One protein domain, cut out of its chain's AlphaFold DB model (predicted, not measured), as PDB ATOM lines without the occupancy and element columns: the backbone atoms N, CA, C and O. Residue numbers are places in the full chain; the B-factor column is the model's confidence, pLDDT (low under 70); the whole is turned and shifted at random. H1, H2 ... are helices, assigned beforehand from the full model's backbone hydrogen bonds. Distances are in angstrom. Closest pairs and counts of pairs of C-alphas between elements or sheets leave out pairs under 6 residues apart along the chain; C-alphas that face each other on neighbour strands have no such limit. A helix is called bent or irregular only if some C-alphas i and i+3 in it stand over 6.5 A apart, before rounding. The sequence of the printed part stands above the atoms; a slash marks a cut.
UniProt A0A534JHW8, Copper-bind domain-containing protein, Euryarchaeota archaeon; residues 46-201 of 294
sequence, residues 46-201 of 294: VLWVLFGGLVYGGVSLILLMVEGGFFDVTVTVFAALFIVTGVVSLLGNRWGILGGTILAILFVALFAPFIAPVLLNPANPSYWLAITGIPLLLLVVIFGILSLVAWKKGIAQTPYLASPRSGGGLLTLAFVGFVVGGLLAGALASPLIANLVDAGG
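AT A GLANCE: This is residues 46 to 201 of the 294 residues of the protein "Copper-bind domain-containing protein" of Euryarchaeota archaeon (UniProt A0A534JHW8). Four helices or arms, H1, H2, H3a and H4, stand in an up-and-down bundle, each running against the one before it in the chain, and the longest helix, H6, runs along H4 on the side away from H2. H3 bends sharply, and its second arm, H3b, turns across one end of H4, while the four-residue H5 sits near the other end of H4, just before H6. The printed part has 156 residues, with six named helices in the order H1, H2, H3, H4, H5, H6 and no named strand; the class is all helix. It is compact, with a radius of gyration of the C-alphas of 16.8 A, yet elongated in outline, spanning 62 by 34 by 21 A, and the last part of H6 reaches toward one end of the longest axis.

HOW THE PARTS SIT: H1, residues 46 to 68, and H2, residues 73 to 90, touch and form a helical hairpin at a shallow tilt of 23 degrees, opposite ways; their closest C-alphas, of Gly 58 and Ala 79, are 3.9 A apart. H3, residues 94 to 120, was assigned as one helix by its hydrogen bonds, but it is bent: C-alphas 110 and 113 are 7.5 A apart. Its arms, H3a of residues 94 to 110 and H3b of residues 113 to 120, are about perpendicular, at 73 degrees. H2 and H3a form another helical hairpin at a shallow tilt of 31 degrees; their closest C-alphas, of Ser 89 and Gly 96, are 4.5 A apart. H1 touches H3a with residues 50 to 54 alone, at a steep tilt of 42 degrees, the same way; the closest C-alphas, of Leu 54 and Gly 100, are 7.0 A apart. H4, residues 127 to 150, is the hub, touching four other helices. It touches H1 at a shallow tilt of 28 degrees, opposite ways, with the C-alphas of Leu 50 and Val 140 closest at 5.3 A. It touches H3a at a steep tilt of 39 degrees, opposite ways, with the C-alphas of Thr 101 and Val 141 closest at 5.1 A. With residues 127 to 131 alone it touches H3b, at a steep tilt of 60 degrees; the closest C-alphas, of Val 118 and Tyr 127, are 5.6 A apart. H5, residues 159 to 162, only just touches H4, with 3 pairs of C-alphas within 8 A, the closest those of Ser 147 and Leu 161 at 7.3 A. H6, residues 167 to 200, touches H4 at a shallow tilt of 16 degrees, opposite ways, with the C-alphas of Trp 128 and Gly 186 closest at 4.7 A. H5 and H6 touch only at the corner by their link; their closest C-alphas, of Tyr 160 and Gly 168, are 4.8 A apart. H2 is apart from H4 and from H6. Every O i to N i+4 pair is within hydrogen-bond range in H1, H2 and H3a, against 2 of 4 in H3b, 18 of 20 in H4 and 28 of 30 in H6; H5 is too short for such a pair.

IN THESE COORDINATES: H1 begins at C-alpha 46, (163.000, 67.900, 63.632), and is 32.5 A long from first to last C-alpha. H2 measures 25.7 A, H3a 23.9 A and H4 34.8 A; H4 begins at C-alpha 127, (163.637, 48.438, 44.644). H6 measures 47.7 A, has a kink of 26 degrees near residue 189, and ends at C-alpha 200, (159.113, 32.281, 32.376).

THE WHOLE: The C-alphas farthest apart, of Lys 153 and Gly 201, are 61.9 A apart. The printed part has no cut and no long link. Mean pLDDT of the printed part is 91.3, and residues 68 to 70 are under 70.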
ATOM      1  N   VAL A  46     162.399  67.844  64.970       97.00
ATOM      2  CA  VAL A  46     163.000  67.900  63.632       97.00
ATOM      3  C   VAL A  46     164.429  67.356  63.578       97.00
ATOM      4  O   VAL A  46     164.817  66.770  62.572       97.00
ATOM      5  N   LEU A  47     165.217  67.493  64.650       97.00
ATOM      6  CA  LEU A  47     166.589  66.988  64.657       97.00
ATOM      7  C   LEU A  47     166.613  65.456  64.593       97.00
ATOM      8  O   LEU A  47     167.503  64.894  63.961       97.00
ATOM      9  N   TRP A  48     165.601  64.794  65.165       96.69
ATOM     10  CA  TRP A  48     165.395  63.351  65.034       96.69
ATOM     11  C   TRP A  48     164.973  62.944  63.630       96.69
ATOM     12  O   TRP A  48     165.432  61.919  63.140       96.69
ATOM     13  N   VAL A  49     164.142  63.754  62.970       97.44
ATOM     14  CA  VAL A  49     163.729  63.508  61.581       97.44
ATOM     15  C   VAL A  49     164.931  63.587  60.642       97.44
ATOM     16  O   VAL A  49     165.151  62.678  59.846       97.44
ATOM     17  N   LEU A  50     165.750  64.636  60.776       98.31
ATOM     18  CA  LEU A  50     166.966  64.814  59.978       98.31
ATOM     19  C   LEU A  50     167.980  63.697  60.238       98.31
ATOM     20  O   LEU A  50     168.489  63.104  59.291       98.31
ATOM     21  N   PHE A  51     168.240  63.388  61.511       98.00
ATOM     22  CA  PHE A  51     169.126  62.295  61.902       98.00
ATOM     23  C   PHE A  51     168.648  60.955  61.344       98.00
ATOM     24  O   PHE A  51     169.412  60.271  60.675       98.00
ATOM     25  N   GLY A  52     167.384  60.604  61.584       96.81
ATOM     26  CA  GLY A  52     166.809  59.334  61.159       96.81
ATOM     27  C   GLY A  52     166.837  59.169  59.644       96.81
ATOM     28  O   GLY A  52     167.296  58.139  59.163       96.81
ATOM     29  N   GLY A  53     166.425  60.192  58.889       97.62
ATOM     30  CA  GLY A  53     166.430  60.144  57.426       97.62
ATOM     31  C   GLY A  53     167.838  60.032  56.833       97.62
ATOM     32  O   GLY A  53     168.066  59.201  55.956       97.62
ATOM     33  N   LEU A  54     168.799  60.813  57.338       98.44
ATOM     34  CA  LEU A  54     170.184  60.777  56.855       98.44
ATOM     35  C   LEU A  54     170.896  59.476  57.254       98.44
ATOM     36  O   LEU A  54     171.525  58.844  56.412       98.44
ATOM     37  N   VAL A  55     170.764  59.020  58.502       98.00
ATOM     38  CA  VAL A  55     171.372  57.754  58.942       98.00
ATOM     39  C   VAL A  55     170.747  56.566  58.224       98.00
ATOM     40  O   VAL A  55     171.490  55.700  57.772       98.00
ATOM     41  N   TYR A  56     169.423  56.538  58.048       96.88
ATOM     42  CA  TYR A  56     168.771  55.519  57.228       96.88
ATOM     43  C   TYR A  56     169.341  55.510  55.809       96.88
ATOM     44  O   TYR A  56     169.721  54.451  55.319       96.88
ATOM     45  N   GLY A  57     169.453  56.682  55.171       96.25
ATOM     46  CA  GLY A  57     170.056  56.807  53.846       96.25
ATOM     47  C   GLY A  57     171.474  56.241  53.811       96.25
ATOM     48  O   GLY A  57     171.773  55.387  52.985       96.25
ATOM     49  N   GLY A  58     172.333  56.640  54.751       97.06
ATOM     50  CA  GLY A  58     173.715  56.163  54.808       97.06
ATOM     51  C   GLY A  58     173.844  54.660  55.066       97.06
ATOM     52  O   GLY A  58     174.589  53.983  54.363       97.06
ATOM     53  N   VAL A  59     173.082  54.112  56.017       95.94
ATOM     54  CA  VAL A  59     173.063  52.666  56.304       95.94
ATOM     55  C   VAL A  59     172.535  51.876  55.112       95.94
ATOM     56  O   VAL A  59     173.100  50.843  54.770       95.94
ATOM     57  N   SER A  60     171.496  52.368  54.441       93.06
ATOM     58  CA  SER A  60     170.918  51.669  53.295       93.06
ATOM     59  C   SER A  60     171.870  51.621  52.100       93.06
ATOM     60  O   SER A  60     171.930  50.609  51.409       93.06
ATOM     61  N   LEU A  61     172.671  52.670  51.885       93.19
ATOM     62  CA  LEU A  61     173.738  52.647  50.882       93.19
ATOM     63  C   LEU A  61     174.843  51.648  51.244       93.19
ATOM     64  O   LEU A  61     175.364  50.974  50.362       93.19
ATOM     65  N   ILE A  62     175.179  51.512  52.531       92.62
ATOM     66  CA  ILE A  62     176.123  50.482  52.991       92.62
ATOM     67  C   ILE A  62     175.569  49.082  52.718       92.62
ATOM     68  O   ILE A  62     176.289  48.248  52.175       92.62
ATOM     69  N   LEU A  63     174.297  48.836  53.040       89.31
ATOM     70  CA  LEU A  63     173.639  47.557  52.764       89.31
ATOM     71  C   LEU A  63     173.636  47.232  51.267       89.31
ATOM     72  O   LEU A  63     174.018  46.126  50.902       89.31
ATOM     73  N   LEU A  64     173.323  48.208  50.408       84.94
ATOM     74  CA  LEU A  64     173.375  48.046  48.953       84.94
ATOM     75  C   LEU A  64     174.752  47.562  48.471       84.94
ATOM     76  O   LEU A  64     174.831  46.678  47.623       84.94
ATOM     77  N   MET A  65     175.840  48.122  49.009       85.31
ATOM     78  CA  MET A  65     177.204  47.728  48.632       85.31
ATOM     79  C   MET A  65     177.560  46.317  49.118       85.31
ATOM     80  O   MET A  65     178.245  45.579  48.412       85.31
ATOM     81  N   VAL A  66     177.090  45.932  50.308       83.38
ATOM     82  CA  VAL A  66     177.311  44.589  50.867       83.38
ATOM     83  C   VAL A  66     176.550  43.531  50.066       83.38
ATOM     84  O   VAL A  66     177.132  42.511  49.709       83.38
ATOM     85  N   GLU A  67     175.277  43.778  49.754       76.25
ATOM     86  CA  GLU A  67     174.435  42.857  48.980       76.25
ATOM     87  C   GLU A  67     174.868  42.777  47.513       76.25
ATOM     88  O   GLU A  67     174.913  41.694  46.934       76.25
ATOM     89  N   GLY A  68     175.229  43.915  46.919       67.75
ATOM     90  CA  GLY A  68     175.655  44.001  45.525       67.75
ATOM     91  C   GLY A  68     177.096  43.561  45.275       67.75
ATOM     92  O   GLY A  68     177.509  43.515  44.123       67.75
ATOM     93  N   GLY A  69     177.895  43.287  46.311       63.28
ATOM     94  CA  GLY A  69     179.284  42.834  46.161       63.28
ATOM     95  C   GLY A  69     180.204  43.789  45.379       63.28
ATOM     96  O   GLY A  69     181.282  43.378  44.949       63.28
ATOM     97  N   PHE A  70     179.794  45.047  45.185       60.81
ATOM     98  CA  PHE A  70     180.515  46.075  44.437       60.81
ATOM     99  C   PHE A  70     180.744  47.304  45.320       60.81
ATOM    100  O   PHE A  70     179.835  47.783  45.999       60.81
ATOM    101  N   PHE A  71     181.971  47.824  45.298       72.44
ATOM    102  CA  PHE A  71     182.361  49.005  46.059       72.44
ATOM    103  C   PHE A  71     182.463  50.218  45.134       72.44
ATOM    104  O   PHE A  71     183.420  50.350  44.371       72.44
ATOM    105  N   ASP A  72     181.488  51.121  45.234       84.94
ATOM    106  CA  ASP A  72     181.527  52.416  44.562       84.94
ATOM    107  C   ASP A  72     182.024  53.499  45.529       84.94
ATOM    108  O   ASP A  72     181.449  53.727  46.601       84.94
ATOM    109  N   VAL A  73     183.104  54.190  45.155       88.94
ATOM    110  CA  VAL A  73     183.711  55.239  45.991       88.94
ATOM    111  C   VAL A  73     182.742  56.404  46.204       88.94
ATOM    112  O   VAL A  73     182.661  56.939  47.309       88.94
ATOM    113  N   THR A  74     181.977  56.782  45.178       90.94
ATOM    114  CA  THR A  74     181.016  57.890  45.247       90.94
ATOM    115  C   THR A  74     179.898  57.554  46.229       90.94
ATOM    116  O   THR A  74     179.631  58.332  47.146       90.94
ATOM    117  N   VAL A  75     179.291  56.372  46.098       92.62
ATOM    118  CA  VAL A  75     178.247  55.872  47.006       92.62
ATOM    119  C   VAL A  75     178.774  55.770  48.434       92.62
ATOM    120  O   VAL A  75     178.096  56.201  49.366       92.62
ATOM    121  N   THR A  76     180.008  55.291  48.619       94.06
ATOM    122  CA  THR A  76     180.644  55.202  49.942       94.06
ATOM    123  C   THR A  76     180.808  56.576  50.590       94.06
ATOM    124  O   THR A  76     180.509  56.749  51.774       94.06
ATOM    125  N   VAL A  77     181.249  57.575  49.822       96.75
ATOM    126  CA  VAL A  77     181.389  58.953  50.310       96.75
ATOM    127  C   VAL A  77     180.028  59.517  50.715       96.75
ATOM    128  O   VAL A  77     179.912  60.071  51.808       96.75
ATOM    129  N   PHE A  78     178.982  59.333  49.905       97.44
ATOM    130  CA  PHE A  78     177.629  59.755  50.280       97.44
ATOM    131  C   PHE A  78     177.130  59.051  51.542       97.44
ATOM    132  O   PHE A  78     176.598  59.716  52.429       97.44
ATOM    133  N   ALA A  79     177.354  57.741  51.666       97.19
ATOM    134  CA  ALA A  79     176.957  56.978  52.842       97.19
ATOM    135  C   ALA A  79     177.597  57.530  54.125       97.19
ATOM    136  O   ALA A  79     176.903  57.812  55.106       97.19
ATOM    137  N   ALA A  80     178.913  57.764  54.096       98.00
ATOM    138  CA  ALA A  80     179.645  58.337  55.219       98.00
ATOM    139  C   ALA A  80     179.181  59.767  55.537       98.00
ATOM    140  O   ALA A  80     178.916  60.093  56.696       98.00
ATOM    141  N   LEU A  81     179.037  60.620  54.519       98.50
ATOM    142  CA  LEU A  81     178.627  62.009  54.702       98.50
ATOM    143  C   LEU A  81     177.191  62.131  55.218       98.50
ATOM    144  O   LEU A  81     176.926  63.001  56.048       98.50
ATOM    145  N   PHE A  82     176.273  61.261  54.800       98.62
ATOM    146  CA  PHE A  82     174.928  61.197  55.366       98.62
ATOM    147  C   PHE A  82     174.953  60.848  56.853       98.62
ATOM    148  O   PHE A  82     174.347  61.560  57.650       98.62
ATOM    149  N   ILE A  83     175.717  59.834  57.262       98.56
ATOM    150  CA  ILE A  83     175.829  59.469  58.681       98.56
ATOM    151  C   ILE A  83     176.432  60.629  59.486       98.56
ATOM    152  O   ILE A  83     175.872  61.036  60.505       98.56
ATOM    153  N   VAL A  84     177.536  61.210  59.007       98.56
ATOM    154  CA  VAL A  84     178.225  62.322  59.678       98.56
ATOM    155  C   VAL A  84     177.309  63.537  59.801       98.56
ATOM    156  O   VAL A  84     177.129  64.063  60.899       98.56
ATOM    157  N   THR A  85     176.697  63.984  58.704       98.50
ATOM    158  CA  THR A  85     175.806  65.150  58.740       98.50
ATOM    159  C   THR A  85     174.550  64.883  59.554       98.50
ATOM    160  O   THR A  85     174.150  65.768  60.301       98.50
ATOM    161  N   GLY A  86     174.000  63.665  59.530       98.25
ATOM    162  CA  GLY A  86     172.902  63.247  60.400       98.25
ATOM    163  C   GLY A  86     173.248  63.395  61.880       98.25
ATOM    164  O   GLY A  86     172.497  64.022  62.630       98.25
ATOM    165  N   VAL A  87     174.413  62.897  62.303       97.62
ATOM    166  CA  VAL A  87     174.905  63.053  63.684       97.62
ATOM    167  C   VAL A  87     175.109  64.532  64.025       97.62
ATOM    168  O   VAL A  87     174.629  64.999  65.056       97.62
ATOM    169  N   VAL A  88     175.758  65.309  63.157       97.81
ATOM    170  CA  VAL A  88     176.011  66.744  63.386       97.81
ATOM    171  C   VAL A  88     174.703  67.554  63.433       97.81
ATOM    172  O   VAL A  88     174.578  68.484  64.235       97.81
ATOM    173  N   SER A  89     173.698  67.188  62.633       97.31
ATOM    174  CA  SER A  89     172.338  67.731  62.705       97.31
ATOM    175  C   SER A  89     171.680  67.396  64.034       97.31
ATOM    176  O   SER A  89     171.129  68.295  64.669       97.31
ATOM    177  N   LEU A  90     171.787  66.146  64.498       96.38
ATOM    178  CA  LEU A  90     171.263  65.749  65.803       96.38
ATOM    179  C   LEU A  90     171.896  66.574  66.918       96.38
ATOM    180  O   LEU A  90     171.191  66.992  67.830       96.38
ATOM    181  N   LEU A  91     173.193  66.889  66.807       94.50
ATOM    182  CA  LEU A  91     173.918  67.761  67.734       94.50
ATOM    183  C   LEU A  91     173.417  69.218  67.737       94.50
ATOM    184  O   LEU A  91     173.768  69.963  68.650       94.50
ATOM    185  N   GLY A  92     172.521  69.599  66.824       93.44
ATOM    186  CA  GLY A  92     171.913  70.927  66.759       93.44
ATOM    187  C   GLY A  92     172.795  71.951  66.051       93.44
ATOM    188  O   GLY A  92     172.656  73.145  66.290       93.44
ATOM    189  N   ASN A  93     173.723  71.509  65.197       95.38
ATOM    190  CA  ASN A  93     174.620  72.390  64.458       95.38
ATOM    191  C   ASN A  93     174.036  72.746  63.077       95.38
ATOM    192  O   ASN A  93     173.742  71.860  62.269       95.38
ATOM    193  N   ARG A  94     173.931  74.051  62.768       96.12
ATOM    194  CA  ARG A  94     173.403  74.554  61.480       96.12
ATOM    195  C   ARG A  94     174.129  74.008  60.259       96.12
ATOM    196  O   ARG A  94     173.505  73.830  59.220       96.12
ATOM    197  N   TRP A  95     175.432  73.763  60.375       96.56
ATOM    198  CA  TRP A  95     176.248  73.278  59.267       96.56
ATOM    199  C   TRP A  95     175.981  71.802  58.976       96.56
ATOM    200  O   TRP A  95     176.031  71.410  57.816       96.56
ATOM    201  N   GLY A  96     175.605  71.015  59.991       97.62
ATOM    202  CA  GLY A  96     175.094  69.658  59.787       97.62
ATOM    203  C   GLY A  96     173.778  69.670  59.020       97.62
ATOM    204  O   GLY A  96     173.643  68.969  58.027       97.62
ATOM    205  N   ILE A  97     172.842  70.541  59.418       98.31
ATOM    206  CA  ILE A  97     171.539  70.681  58.745       98.31
ATOM    207  C   ILE A  97     171.713  71.140  57.296       98.31
ATOM    208  O   ILE A  97     171.153  70.523  56.391       98.31
ATOM    209  N   LEU A  98     172.500  72.194  57.061       98.50
ATOM    210  CA  LEU A  98     172.773  72.690  55.714       98.50
ATOM    211  C   LEU A  98     173.468  71.624  54.860       98.50
ATOM    212  O   LEU A  98     173.015  71.348  53.753       98.50
ATOM    213  N   GLY A  99     174.524  71.000  55.393       98.38
ATOM    214  CA  GLY A  99     175.270  69.947  54.711       98.38
ATOM    215  C   GLY A  99     174.390  68.753  54.356       98.38
ATOM    216  O   GLY A  99     174.346  68.363  53.196       98.38
ATOM    217  N   GLY A 100     173.623  68.228  55.313       98.56
ATOM    218  CA  GLY A 100     172.702  67.111  55.091       98.56
ATOM    219  C   GLY A 100     171.608  67.433  54.070       98.56
ATOM    220  O   GLY A 100     171.314  66.613  53.205       98.56
ATOM    221  N   THR A 101     171.060  68.654  54.102       98.69
ATOM    222  CA  THR A 101     170.063  69.118  53.118       98.69
ATOM    223  C   THR A 101     170.651  69.161  51.708       98.69
ATOM    224  O   THR A 101     170.052  68.639  50.772       98.69
ATOM    225  N   ILE A 102     171.840  69.754  51.549       98.62
ATOM    226  CA  ILE A 102     172.530  69.840  50.255       98.62
ATOM    227  C   ILE A 102     172.879  68.443  49.746       98.62
ATOM    228  O   ILE A 102     172.613  68.140  48.587       98.62
ATOM    229  N   LEU A 103     173.428  67.580  50.603       98.44
ATOM    230  CA  LEU A 103     173.777  66.211  50.231       98.44
ATOM    231  C   LEU A 103     172.553  65.416  49.777       98.44
ATOM    232  O   LEU A 103     172.653  64.696  48.793       98.44
ATOM    233  N   ALA A 104     171.404  65.561  50.445       98.50
ATOM    234  CA  ALA A 104     170.175  64.880  50.046       98.50
ATOM    235  C   ALA A 104     169.713  65.319  48.644       98.50
ATOM    236  O   ALA A 104     169.372  64.474  47.818       98.50
ATOM    237  N   ILE A 105     169.768  66.623  48.344       98.44
ATOM    238  CA  ILE A 105     169.451  67.162  47.010       98.44
ATOM    239  C   ILE A 105     170.444  66.642  45.965       98.44
ATOM    240  O   ILE A 105     170.032  66.150  44.917       98.44
ATOM    241  N   LEU A 106     171.746  66.739  46.253       98.12
ATOM    242  CA  LEU A 106     172.808  66.303  45.348       98.12
ATOM    243  C   LEU A 106     172.724  64.810  45.051       98.12
ATOM    244  O   LEU A 106     172.883  64.417  43.901       98.12
ATOM    245  N   PHE A 107     172.440  63.991  46.063       97.31
ATOM    246  CA  PHE A 107     172.283  62.555  45.894       97.31
ATOM    247  C   PHE A 107     171.123  62.239  44.949       97.31
ATOM    248  O   PHE A 107     171.314  61.542  43.958       97.31
ATOM    249  N   VAL A 108     169.936  62.806  45.193       95.38
ATOM    250  CA  VAL A 108     168.777  62.575  44.319       95.38
ATOM    251  C   VAL A 108     169.063  63.054  42.895       95.38
ATOM    252  O   VAL A 108     168.764  62.334  41.952       95.38
ATOM    253  N   ALA A 109     169.681  64.224  42.718       95.56
ATOM    254  CA  ALA A 109     169.991  64.757  41.393       95.56
ATOM    255  C   ALA A 109     171.021  63.907  40.629       95.56
ATOM    256  O   ALA A 109     170.830  63.628  39.448       95.56
ATOM    257  N   LEU A 110     172.097  63.487  41.298       94.69
ATOM    258  CA  LEU A 110     173.178  62.714  40.686       94.69
ATOM    259  C   LEU A 110     172.744  61.281  40.360       94.69
ATOM    260  O   LEU A 110     173.106  60.750  39.314       94.69
ATOM    261  N   PHE A 111     171.956  60.666  41.244       91.75
ATOM    262  CA  PHE A 111     171.570  59.263  41.123       91.75
ATOM    263  C   PHE A 111     170.193  59.050  40.480       91.75
ATOM    264  O   PHE A 111     169.837  57.907  40.204       91.75
ATOM    265  N   ALA A 112     169.428  60.104  40.169       91.38
ATOM    266  CA  ALA A 112     168.122  59.991  39.508       91.38
ATOM    267  C   ALA A 112     168.116  59.083  38.258       91.38
ATOM    268  O   ALA A 112     167.205  58.257  38.162       91.38
ATOM    269  N   PRO A 113     169.108  59.145  37.340       89.31
ATOM    270  CA  PRO A 113     169.139  58.261  36.171       89.31
ATOM    271  C   PRO A 113     169.253  56.773  36.520       89.31
ATOM    272  O   PRO A 113     168.794  55.932  35.757       89.31
ATOM    273  N   PHE A 114     169.841  56.447  37.673       84.88
ATOM    274  CA  PHE A 114     170.000  55.075  38.159       84.88
ATOM    275  C   PHE A 114     168.801  54.626  38.997       84.88
ATOM    276  O   PHE A 114     168.422  53.460  38.962       84.88
ATOM    277  N   ILE A 115     168.168  55.549  39.728       88.06
ATOM    278  CA  ILE A 115     167.019  55.246  40.588       88.06
ATOM    279  C   ILE A 115     165.725  55.093  39.776       88.06
ATOM    280  O   ILE A 115     164.884  54.261  40.112       88.06
ATOM    281  N   ALA A 116     165.541  55.874  38.706       88.06
ATOM    282  CA  ALA A 116     164.304  55.847  37.927       88.06
ATOM    283  C   ALA A 116     164.000  54.466  37.303       88.06
ATOM    284  O   ALA A 116     162.876  53.995  37.484       88.06
ATOM    285  N   PRO A 117     164.958  53.761  36.663       84.06
ATOM    286  CA  PRO A 117     164.725  52.401  36.175       84.06
ATOM    287  C   PRO A 117     164.389  51.414  37.298       84.06
ATOM    288  O   PRO A 117     163.518  50.566  37.132       84.06
ATOM    289  N   VAL A 118     165.025  51.559  38.467       85.50
ATOM    290  CA  VAL A 118     164.747  50.712  39.634       85.50
ATOM    291  C   VAL A 118     163.299  50.886  40.093       85.50
ATOM    292  O   VAL A 118     162.609  49.896  40.292       85.50
ATOM    293  N   LEU A 119     162.790  52.119  40.196       87.44
ATOM    294  CA  LEU A 119     161.395  52.378  40.588       87.44
ATOM    295  C   LEU A 119     160.357  51.808  39.614       87.44
ATOM    296  O   LEU A 119     159.230  51.527  40.022       87.44
ATOM    297  N   LEU A 120     160.718  51.663  38.342       85.94
ATOM    298  CA  LEU A 120     159.852  51.084  37.315       85.94
ATOM    299  C   LEU A 120     159.894  49.552  37.306       85.94
ATOM    300  O   LEU A 120     159.046  48.929  36.672       85.94
ATOM    301  N   ASN A 121     160.831  48.949  38.038       81.44
ATOM    302  CA  ASN A 121     161.025  47.511  38.096       81.44
ATOM    303  C   ASN A 121     161.009  47.000  39.553       81.44
ATOM    304  O   ASN A 121     162.063  46.847  40.177       81.44
ATOM    305  N   PRO A 122     159.818  46.669  40.091       83.44
ATOM    306  CA  PRO A 122     159.668  46.108  41.435       83.44
ATOM    307  C   PRO A 122     160.378  44.768  41.674       83.44
ATOM    308  O   PRO A 122     160.505  44.355  42.825       83.44
ATOM    309  N   ALA A 123     160.826  44.076  40.620       77.25
ATOM    310  CA  ALA A 123     161.613  42.851  40.749       77.25
ATOM    311  C   ALA A 123     163.056  43.133  41.183       77.25
ATOM    312  O   ALA A 123     163.702  42.262  41.761       77.25
ATOM    313  N   ASN A 124     163.564  44.339  40.907       78.94
ATOM    314  CA  ASN A 124     164.943  44.706  41.185       78.94
ATOM    315  C   ASN A 124     165.251  44.595  42.697       78.94
ATOM    316  O   ASN A 124     164.514  45.169  43.503       78.94
ATOM    317  N   PRO A 125     166.353  43.939  43.107       78.69
ATOM    318  CA  PRO A 125     166.737  43.790  44.510       78.69
ATOM    319  C   PRO A 125     166.880  45.122  45.248       78.69
ATOM    320  O   PRO A 125     166.605  45.204  46.437       78.69
ATOM    321  N   SER A 126     167.248  46.193  44.541       83.25
ATOM    322  CA  SER A 126     167.375  47.542  45.101       83.25
ATOM    323  C   SER A 126     166.067  48.350  45.099       83.25
ATOM    324  O   SER A 126     166.054  49.506  45.527       83.25
ATOM    325  N   TYR A 127     164.939  47.762  44.676       86.75
ATOM    326  CA  TYR A 127     163.637  48.438  44.644       86.75
ATOM    327  C   TYR A 127     163.225  48.987  46.012       86.75
ATOM    328  O   TYR A 127     162.769  50.130  46.110       86.75
ATOM    329  N   TRP A 128     163.439  48.210  47.078       88.75
ATOM    330  CA  TRP A 128     163.114  48.629  48.444       88.75
ATOM    331  C   TRP A 128     163.851  49.918  48.829       88.75
ATOM    332  O   TRP A 128     163.281  50.787  49.491       88.75
ATOM    333  N   LEU A 129     165.097  50.085  48.380       89.81
ATOM    334  CA  LEU A 129     165.893  51.274  48.650       89.81
ATOM    335  C   LEU A 129     165.349  52.474  47.879       89.81
ATOM    336  O   LEU A 129     165.197  53.552  48.449       89.81
ATOM    337  N   ALA A 130     165.009  52.293  46.606       90.88
ATOM    338  CA  ALA A 130     164.460  53.363  45.783       90.88
ATOM    339  C   ALA A 130     163.108  53.867  46.320       90.88
ATOM    340  O   ALA A 130     162.919  55.077  46.488       90.88
ATOM    341  N   ILE A 131     162.189  52.950  46.646       92.38
ATOM    342  CA  ILE A 131     160.833  53.290  47.101       92.38
ATOM    343  C   ILE A 131     160.826  53.898  48.511       92.38
ATOM    344  O   ILE A 131     159.932  54.669  48.835       92.38
ATOM    345  N   THR A 132     161.826  53.621  49.352       94.06
ATOM    346  CA  THR A 132     161.900  54.158  50.727       94.06
ATOM    347  C   THR A 132     162.831  55.361  50.860       94.06
ATOM    348  O   THR A 132     162.523  56.320  51.571       94.06
ATOM    349  N   GLY A 133     163.961  55.336  50.154       92.75
ATOM    350  CA  GLY A 133     165.025  56.324  50.241       92.75
ATOM    351  C   GLY A 133     164.608  57.683  49.697       92.75
ATOM    352  O   GLY A 133     164.829  58.688  50.370       92.75
ATOM    353  N   ILE A 134     163.946  57.742  48.533       92.94
ATOM    354  CA  ILE A 134     163.514  59.024  47.949       92.94
ATOM    355  C   ILE A 134     162.558  59.779  48.884       92.94
ATOM    356  O   ILE A 134     162.857  60.934  49.198       92.94
ATOM    357  N   PRO A 135     161.453  59.186  49.380       94.69
ATOM    358  CA  PRO A 135     160.586  59.869  50.333       94.69
ATOM    359  C   PRO A 135     161.340  60.361  51.571       94.69
ATOM    360  O   PRO A 135     161.140  61.497  51.998       94.69
ATOM    361  N   LEU A 136     162.240  59.556  52.140       96.19
ATOM    362  CA  LEU A 136     163.006  59.972  53.317       96.19
ATOM    363  C   LEU A 136     163.955  61.133  53.022       96.19
ATOM    364  O   LEU A 136     164.028  62.066  53.818       96.19
ATOM    365  N   LEU A 137     164.632  61.131  51.874       96.62
ATOM    366  CA  LEU A 137     165.480  62.249  51.466       96.62
ATOM    367  C   LEU A 137     164.654  63.507  51.177       96.62
ATOM    368  O   LEU A 137     165.060  64.597  51.572       96.62
ATOM    369  N   LEU A 138     163.462  63.382  50.588       96.25
ATOM    370  CA  LEU A 138     162.533  64.508  50.435       96.25
ATOM    371  C   LEU A 138     162.094  65.064  51.794       96.25
ATOM    372  O   LEU A 138     162.081  66.281  51.983       96.25
ATOM    373  N   LEU A 139     161.797  64.193  52.760       97.62
ATOM    374  CA  LEU A 139     161.471  64.592  54.127       97.62
ATOM    375  C   LEU A 139     162.640  65.348  54.777       97.62
ATOM    376  O   LEU A 139     162.427  66.410  55.364       97.62
ATOM    377  N   VAL A 140     163.874  64.855  54.614       98.56
ATOM    378  CA  VAL A 140     165.103  65.528  55.069       98.56
ATOM    379  C   VAL A 140     165.240  66.910  54.434       98.56
ATOM    380  O   VAL A 140     165.517  67.872  55.145       98.56
ATOM    381  N   VAL A 141     165.005  67.042  53.126       98.56
ATOM    382  CA  VAL A 141     165.089  68.330  52.422       98.56
ATOM    383  C   VAL A 141     164.039  69.311  52.943       98.56
ATOM    384  O   VAL A 141     164.383  70.442  53.291       98.56
ATOM    385  N   ILE A 142     162.782  68.880  53.077       98.19
ATOM    386  CA  ILE A 142     161.688  69.713  53.597       98.19
ATOM    387  C   ILE A 142     162.032  70.223  55.000       98.19
ATOM    388  O   ILE A 142     162.039  71.431  55.250       98.19
ATOM    389  N   PHE A 143     162.357  69.320  55.922       98.38
ATOM    390  CA  PHE A 143     162.659  69.686  57.303       98.38
ATOM    391  C   PHE A 143     163.975  70.448  57.451       98.38
ATOM    392  O   PHE A 143     164.091  71.303  58.333       98.38
ATOM    393  N   GLY A 144     164.947  70.185  56.582       98.25
ATOM    394  CA  GLY A 144     166.217  70.892  56.523       98.25
ATOM    395  C   GLY A 144     166.015  72.354  56.148       98.25
ATOM    396  O   GLY A 144     166.424  73.245  56.895       98.25
ATOM    397  N   ILE A 145     165.273  72.615  55.068       98.31
ATOM    398  CA  ILE A 145     164.905  73.972  54.641       98.31
ATOM    399  C   ILE A 145     164.103  74.683  55.736       98.31
ATOM    400  O   ILE A 145     164.452  75.802  56.117       98.31
ATOM    401  N   LEU A 146     163.072  74.039  56.295       97.69
ATOM    402  CA  LEU A 146     162.268  74.634  57.367       97.69
ATOM    403  C   LEU A 146     163.113  74.977  58.603       97.69
ATOM    404  O   LEU A 146     162.924  76.038  59.198       97.69
ATOM    405  N   SER A 147     164.077  74.128  58.961       97.50
ATOM    406  CA  SER A 147     165.001  74.373  60.076       97.50
ATOM    407  C   SER A 147     165.932  75.554  59.812       97.50
ATOM    408  O   SER A 147     166.163  76.365  60.708       97.50
ATOM    409  N   LEU A 148     166.438  75.689  58.584       97.31
ATOM    410  CA  LEU A 148     167.292  76.809  58.182       97.31
ATOM    411  C   LEU A 148     166.512  78.133  58.164       97.31
ATOM    412  O   LEU A 148     167.016  79.148  58.645       97.31
ATOM    413  N   VAL A 149     165.258  78.118  57.699       97.00
ATOM    414  CA  VAL A 149     164.357  79.284  57.732       97.00
ATOM    415  C   VAL A 149     164.007  79.676  59.172       97.00
ATOM    416  O   VAL A 149     164.021  80.858  59.523       97.00
ATOM    417  N   ALA A 150     163.730  78.696  60.033       95.62
ATOM    418  CA  ALA A 150     163.407  78.919  61.440       95.62
ATOM    419  C   ALA A 150     164.630  79.254  62.310       95.62
ATOM    420  O   ALA A 150     164.451  79.615  63.474       95.62
ATOM    421  N   TRP A 151     165.856  79.181  61.780       94.19
ATOM    422  CA  TRP A 151     167.085  79.243  62.577       94.19
ATOM    423  C   TRP A 151     167.176  80.490  63.461       94.19
ATOM    424  O   TRP A 151     167.482  80.387  64.646       94.19
ATOM    425  N   LYS A 152     166.851  81.670  62.910       93.12
ATOM    426  CA  LYS A 152     166.874  82.942  63.660       93.12
ATOM    427  C   LYS A 152     165.808  83.013  64.756       93.12
ATOM    428  O   LYS A 152     166.048  83.635  65.782       93.12
ATOM    429  N   LYS A 153     164.640  82.402  64.528       92.62
ATOM    430  CA  LYS A 153     163.546  82.329  65.513       92.62
ATOM    431  C   LYS A 153     163.814  81.262  66.580       92.62
ATOM    432  O   LYS A 153     163.243  81.321  67.656       92.62
ATOM    433  N   GLY A 154     164.696  80.309  66.289       92.06
ATOM    434  CA  GLY A 154     164.980  79.163  67.138       92.06
ATOM    435  C   GLY A 154     164.048  77.994  66.825       92.06
ATOM    436  O   GLY A 154     162.827  78.102  66.897       92.06
ATOM    437  N   ILE A 155     164.642  76.840  66.520       93.25
ATOM    438  CA  ILE A 155     163.924  75.605  66.163       93.25
ATOM    439  C   ILE A 155     163.028  75.112  67.315       93.25
ATOM    440  O   ILE A 155     161.952  74.573  67.088       93.25
ATOM    441  N   ALA A 156     163.443  75.320  68.566       92.31
ATOM    442  CA  ALA A 156     162.641  74.948  69.732       92.31
ATOM    443  C   ALA A 156     161.376  75.812  69.893       92.31
ATOM    444  O   ALA A 156     160.421  75.388  70.537       92.31
ATOM    445  N   GLN A 157     161.358  77.011  69.302       92.81
ATOM    446  CA  GLN A 157     160.228  77.938  69.377       92.81
ATOM    447  C   GLN A 157     159.231  77.751  68.226       92.81
ATOM    448  O   GLN A 157     158.186  78.397  68.212       92.81
ATOM    449  N   THR A 158     159.519  76.879  67.253       94.31
ATOM    450  CA  THR A 158     158.631  76.591  66.122       94.31
ATOM    451  C   THR A 158     157.872  75.276  66.350       94.31
ATOM    452  O   THR A 158     158.448  74.197  66.211       94.31
ATOM    453  N   PRO A 159     156.557  75.310  66.662       93.25
ATOM    454  CA  PRO A 159     155.825  74.121  67.117       93.25
ATOM    455  C   PRO A 159     155.855  72.934  66.145       93.25
ATOM    456  O   PRO A 159     155.965  71.789  66.582       93.25
ATOM    457  N   TYR A 160     155.806  73.203  64.833       94.31
ATOM    458  CA  TYR A 160     155.849  72.171  63.790       94.31
ATOM    459  C   TYR A 160     157.230  71.522  63.596       94.31
ATOM    460  O   TYR A 160     157.325  70.496  62.930       94.31
ATOM    461  N   LEU A 161     158.288  72.098  64.178       94.38
ATOM    462  CA  LEU A 161     159.637  71.523  64.212       94.38
ATOM    463  C   LEU A 161     159.990  70.954  65.588       94.38
ATOM    464  O   LEU A 161     160.784  70.024  65.681       94.38
ATOM    465  N   ALA A 162     159.428  71.508  66.661       93.62
ATOM    466  CA  ALA A 162     159.790  71.145  68.024       93.62
ATOM    467  C   ALA A 162     159.058  69.898  68.541       93.62
ATOM    468  O   ALA A 162     159.643  69.144  69.316       93.62
ATOM    469  N   SER A 163     157.808  69.661  68.117       92.62
ATOM    470  CA  SER A 163     156.940  68.625  68.695       92.62
ATOM    471  C   SER A 163     156.454  67.597  67.664       92.62
ATOM    472  O   SER A 163     156.010  67.992  66.584       92.62
ATOM    473  N   PRO A 164     156.417  66.292  68.009       92.12
ATOM    474  CA  PRO A 164     155.802  65.259  67.171       92.12
ATOM    475  C   PRO A 164     154.267  65.347  67.137       92.12
ATOM    476  O   PRO A 164     153.632  64.736  66.286       92.12
ATOM    477  N   ARG A 165     153.634  66.111  68.039       94.12
ATOM    478  CA  ARG A 165     152.170  66.316  68.069       94.12
ATOM    479  C   ARG A 165     151.735  67.528  67.239       94.12
ATOM    480  O   ARG A 165     150.827  68.257  67.617       94.12
ATOM    481  N   SER A 166     152.441  67.790  66.149       94.06
ATOM    482  CA  SER A 166     152.260  68.960  65.292       94.06
ATOM    483  C   SER A 166     152.004  68.544  63.842       94.06
ATOM    484  O   SER A 166     152.116  67.366  63.504       94.06
ATOM    485  N   GLY A 167     151.729  69.513  62.961       93.50
ATOM    486  CA  GLY A 167     151.625  69.247  61.521       93.50
ATOM    487  C   GLY A 167     152.885  68.593  60.931       93.50
ATOM    488  O   GLY A 167     152.772  67.694  60.101       93.50
ATOM    489  N   GLY A 168     154.079  68.960  61.414       92.38
ATOM    490  CA  GLY A 168     155.327  68.305  61.003       92.38
ATOM    491  C   GLY A 168     155.424  66.855  61.490       92.38
ATOM    492  O   GLY A 168     155.885  65.974  60.764       92.38
ATOM    493  N   GLY A 169     154.923  66.573  62.692       93.75
ATOM    494  CA  GLY A 169     154.824  65.206  63.195       93.75
ATOM    495  C   GLY A 169     153.885  64.330  62.366       93.75
ATOM    496  O   GLY A 169     154.253  63.216  62.006       93.75
ATOM    497  N   LEU A 170     152.717  64.855  61.979       95.38
ATOM    498  CA  LEU A 170     151.775  64.144  61.107       95.38
ATOM    499  C   LEU A 170     152.382  63.847  59.728       95.38
ATOM    500  O   LEU A 170     152.269  62.725  59.239       95.38
ATOM    501  N   LEU A 171     153.076  64.824  59.134       95.31
ATOM    502  CA  LEU A 171     153.815  64.628  57.884       95.31
ATOM    503  C   LEU A 171     154.863  63.518  58.031       95.31
ATOM    504  O   LEU A 171     154.943  62.625  57.194       95.31
ATOM    505  N   THR A 172     155.631  63.538  59.121       95.12
ATOM    506  CA  THR A 172     156.642  62.508  59.394       95.12
ATOM    507  C   THR A 172     156.006  61.126  59.519       95.12
ATOM    508  O   THR A 172     156.515  60.177  58.936       95.12
ATOM    509  N   LEU A 173     154.872  60.999  60.218       94.69
ATOM    510  CA  LEU A 173     154.147  59.730  60.336       94.69
ATOM    511  C   LEU A 173     153.654  59.208  58.985       94.69
ATOM    512  O   LEU A 173     153.763  58.012  58.733       94.69
ATOM    513  N   ALA A 174     153.157  60.083  58.105       95.44
ATOM    514  CA  ALA A 174     152.746  59.688  56.759       95.44
ATOM    515  C   ALA A 174     153.925  59.113  55.954       95.44
ATOM    516  O   ALA A 174     153.794  58.061  55.334       95.44
ATOM    517  N   PHE A 175     155.094  59.755  56.026       95.38
ATOM    518  CA  PHE A 175     156.310  59.269  55.370       95.38
ATOM    519  C   PHE A 175     156.833  57.973  55.996       95.38
ATOM    520  O   PHE A 175     157.194  57.060  55.264       95.38
ATOM    521  N   VAL A 176     156.829  57.846  57.326       92.81
ATOM    522  CA  VAL A 176     157.200  56.597  58.008       92.81
ATOM    523  C   VAL A 176     156.254  55.464  57.607       92.81
ATOM    524  O   VAL A 176     156.720  54.377  57.285       92.81
ATOM    525  N   GLY A 177     154.944  55.713  57.561       93.06
ATOM    526  CA  GLY A 177     153.960  54.739  57.088       93.06
ATOM    527  C   GLY A 177     154.208  54.318  55.638       93.06
ATOM    528  O   GLY A 177     154.190  53.125  55.340       93.06
ATOM    529  N   PHE A 178     154.516  55.274  54.757       94.56
ATOM    530  CA  PHE A 178     154.893  54.991  53.372       94.56
ATOM    531  C   PHE A 178     156.175  54.156  53.282       94.56
ATOM    532  O   PHE A 178     156.213  53.179  52.545       94.56
ATOM    533  N   VAL A 179     157.205  54.490  54.063       93.75
ATOM    534  CA  VAL A 179     158.473  53.747  54.118       93.75
ATOM    535  C   VAL A 179     158.248  52.320  54.596       93.75
ATOM    536  O   VAL A 179     158.715  51.387  53.955       93.75
ATOM    537  N   VAL A 180     157.500  52.126  55.683       93.19
ATOM    538  CA  VAL A 180     157.175  50.787  56.194       93.19
ATOM    539  C   VAL A 180     156.386  49.994  55.150       93.19
ATOM    540  O   VAL A 180     156.712  48.840  54.890       93.19
ATOM    541  N   GLY A 181     155.398  50.615  54.501       91.06
ATOM    542  CA  GLY A 181     154.657  49.998  53.400       91.06
ATOM    543  C   GLY A 181     155.554  49.627  52.215       91.06
ATOM    544  O   GLY A 181     155.443  48.522  51.693       91.06
ATOM    545  N   GLY A 182     156.481  50.507  51.832       90.12
ATOM    546  CA  GLY A 182     157.458  50.282  50.769       90.12
ATOM    547  C   GLY A 182     158.444  49.157  51.087       90.12
ATOM    548  O   GLY A 182     158.722  48.337  50.216       90.12
ATOM    549  N   LEU A 183     158.913  49.058  52.336       90.81
ATOM    550  CA  LEU A 183     159.745  47.943  52.804       90.81
ATOM    551  C   LEU A 183     158.994  46.613  52.721       90.81
ATOM    552  O   LEU A 183     159.535  45.641  52.204       90.81
ATOM    553  N   LEU A 184     157.742  46.570  53.188       89.94
ATOM    554  CA  LEU A 184     156.909  45.365  53.118       89.94
ATOM    555  C   LEU A 184     156.616  44.966  51.669       89.94
ATOM    556  O   LEU A 184     156.730  43.794  51.319       89.94
ATOM    557  N   ALA A 185     156.274  45.938  50.821       84.62
ATOM    558  CA  ALA A 185     156.048  45.704  49.402       84.62
ATOM    559  C   ALA A 185     157.314  45.165  48.726       84.62
ATOM    560  O   ALA A 185     157.236  44.150  48.045       84.62
ATOM    561  N   GLY A 186     158.479  45.773  48.966       83.12
ATOM    562  CA  GLY A 186     159.756  45.293  48.434       83.12
ATOM    563  C   GLY A 186     160.101  43.879  48.908       83.12
ATOM    564  O   GLY A 186     160.420  43.022  48.087       83.12
ATOM    565  N   ALA A 187     159.959  43.606  50.208       84.38
ATOM    566  CA  ALA A 187     160.288  42.312  50.804       84.38
ATOM    567  C   ALA A 187     159.399  41.158  50.308       84.38
ATOM    568  O   ALA A 187     159.849  40.017  50.269       84.38
ATOM    569  N   LEU A 188     158.145  41.435  49.935       85.44
ATOM    570  CA  LEU A 188     157.204  40.419  49.454       85.44
ATOM    571  C   LEU A 188     157.173  40.317  47.925       85.44
ATOM    572  O   LEU A 188     157.129  39.216  47.380       85.44
ATOM    573  N   ALA A 189     157.188  41.454  47.225       79.44
ATOM    574  CA  ALA A 189     157.050  41.493  45.774       79.44
ATOM    575  C   ALA A 189     158.325  41.038  45.062       79.44
ATOM    576  O   ALA A 189     158.224  40.265  44.114       79.44
ATOM    577  N   SER A 190     159.507  41.455  45.530       75.50
ATOM    578  CA  SER A 190     160.775  41.096  44.883       75.50
ATOM    579  C   SER A 190     160.979  39.575  44.775       75.50
ATOM    580  O   SER A 190     161.127  39.096  43.648       75.50
ATOM    581  N   PRO A 191     160.880  38.768  45.857       77.81
ATOM    582  CA  PRO A 191     161.055  37.320  45.734       77.81
ATOM    583  C   PRO A 191     159.938  36.662  44.917       77.81
ATOM    584  O   PRO A 191     160.199  35.716  44.178       77.81
ATOM    585  N   LEU A 192     158.695  37.145  45.007       84.06
ATOM    586  CA  LEU A 192     157.595  36.605  44.207       84.06
ATOM    587  C   LEU A 192     157.834  36.820  42.708       84.06
ATOM    588  O   LEU A 192     157.682  35.887  41.923       84.06
ATOM    589  N   ILE A 193     158.220  38.034  42.310       78.69
ATOM    590  CA  ILE A 193     158.463  38.363  40.905       78.69
ATOM    591  C   ILE A 193     159.707  37.633  40.396       78.69
ATOM    592  O   ILE A 193     159.650  37.078  39.303       78.69
ATOM    593  N   ALA A 194     160.779  37.542  41.190       72.56
ATOM    594  CA  ALA A 194     161.966  36.760  40.839       72.56
ATOM    595  C   ALA A 194     161.611  35.296  40.523       72.56
ATOM    596  O   ALA A 194     162.005  34.785  39.480       72.56
ATOM    597  N   ASN A 195     160.762  34.658  41.339       79.69
ATOM    598  CA  ASN A 195     160.285  33.294  41.077       79.69
ATOM    599  C   ASN A 195     159.451  33.181  39.785       79.69
ATOM    600  O   ASN A 195     159.539  32.185  39.065       79.69
ATOM    601  N   LEU A 196     158.624  34.184  39.477       79.81
ATOM    602  CA  LEU A 196     157.828  34.206  38.244       79.81
ATOM    603  C   LEU A 196     158.705  34.412  36.999       79.81
ATOM    604  O   LEU A 196     158.479  33.759  35.981       79.81
ATOM    605  N   VAL A 197     159.718  35.276  37.091       75.25
ATOM    606  CA  VAL A 197     160.756  35.451  36.064       75.25
ATOM    607  C   VAL A 197     161.550  34.150  35.915       75.25
ATOM    608  O   VAL A 197     161.750  33.654  34.811       75.25
ATOM    609  N   ASP A 198     161.907  33.483  37.011       72.19
ATOM    610  CA  ASP A 198     162.574  32.184  36.945       72.19
ATOM    611  C   ASP A 198     161.793  31.138  36.149       72.19
ATOM    612  O   ASP A 198     162.395  30.402  35.361       72.19
ATOM    613  N   ALA A 199     160.471  31.117  36.300       76.19
ATOM    614  CA  ALA A 199     159.593  30.186  35.604       76.19
ATOM    615  C   ALA A 199     159.350  30.536  34.119       76.19
ATOM    616  O   ALA A 199     159.051  29.643  33.325       76.19
ATOM    617  N   GLY A 200     159.478  31.806  33.718       73.38
ATOM    618  CA  GLY A 200     159.113  32.281  32.376       73.38
ATOM    619  C   GLY A 200     160.063  31.859  31.246       73.38
ATOM    620  O   GLY A 200     159.671  31.849  30.081       73.38
ATOM    621  N   GLY A 201     161.301  31.478  31.574       73.00
ATOM    622  CA  GLY A 201     162.370  31.201  30.604       73.00
ATOM    623  C   GLY A 201     162.411  29.785  30.019       73.00
ATOM    624  O   GLY A 201     163.372  29.460  29.326       73.00
TER     625      GLY A 201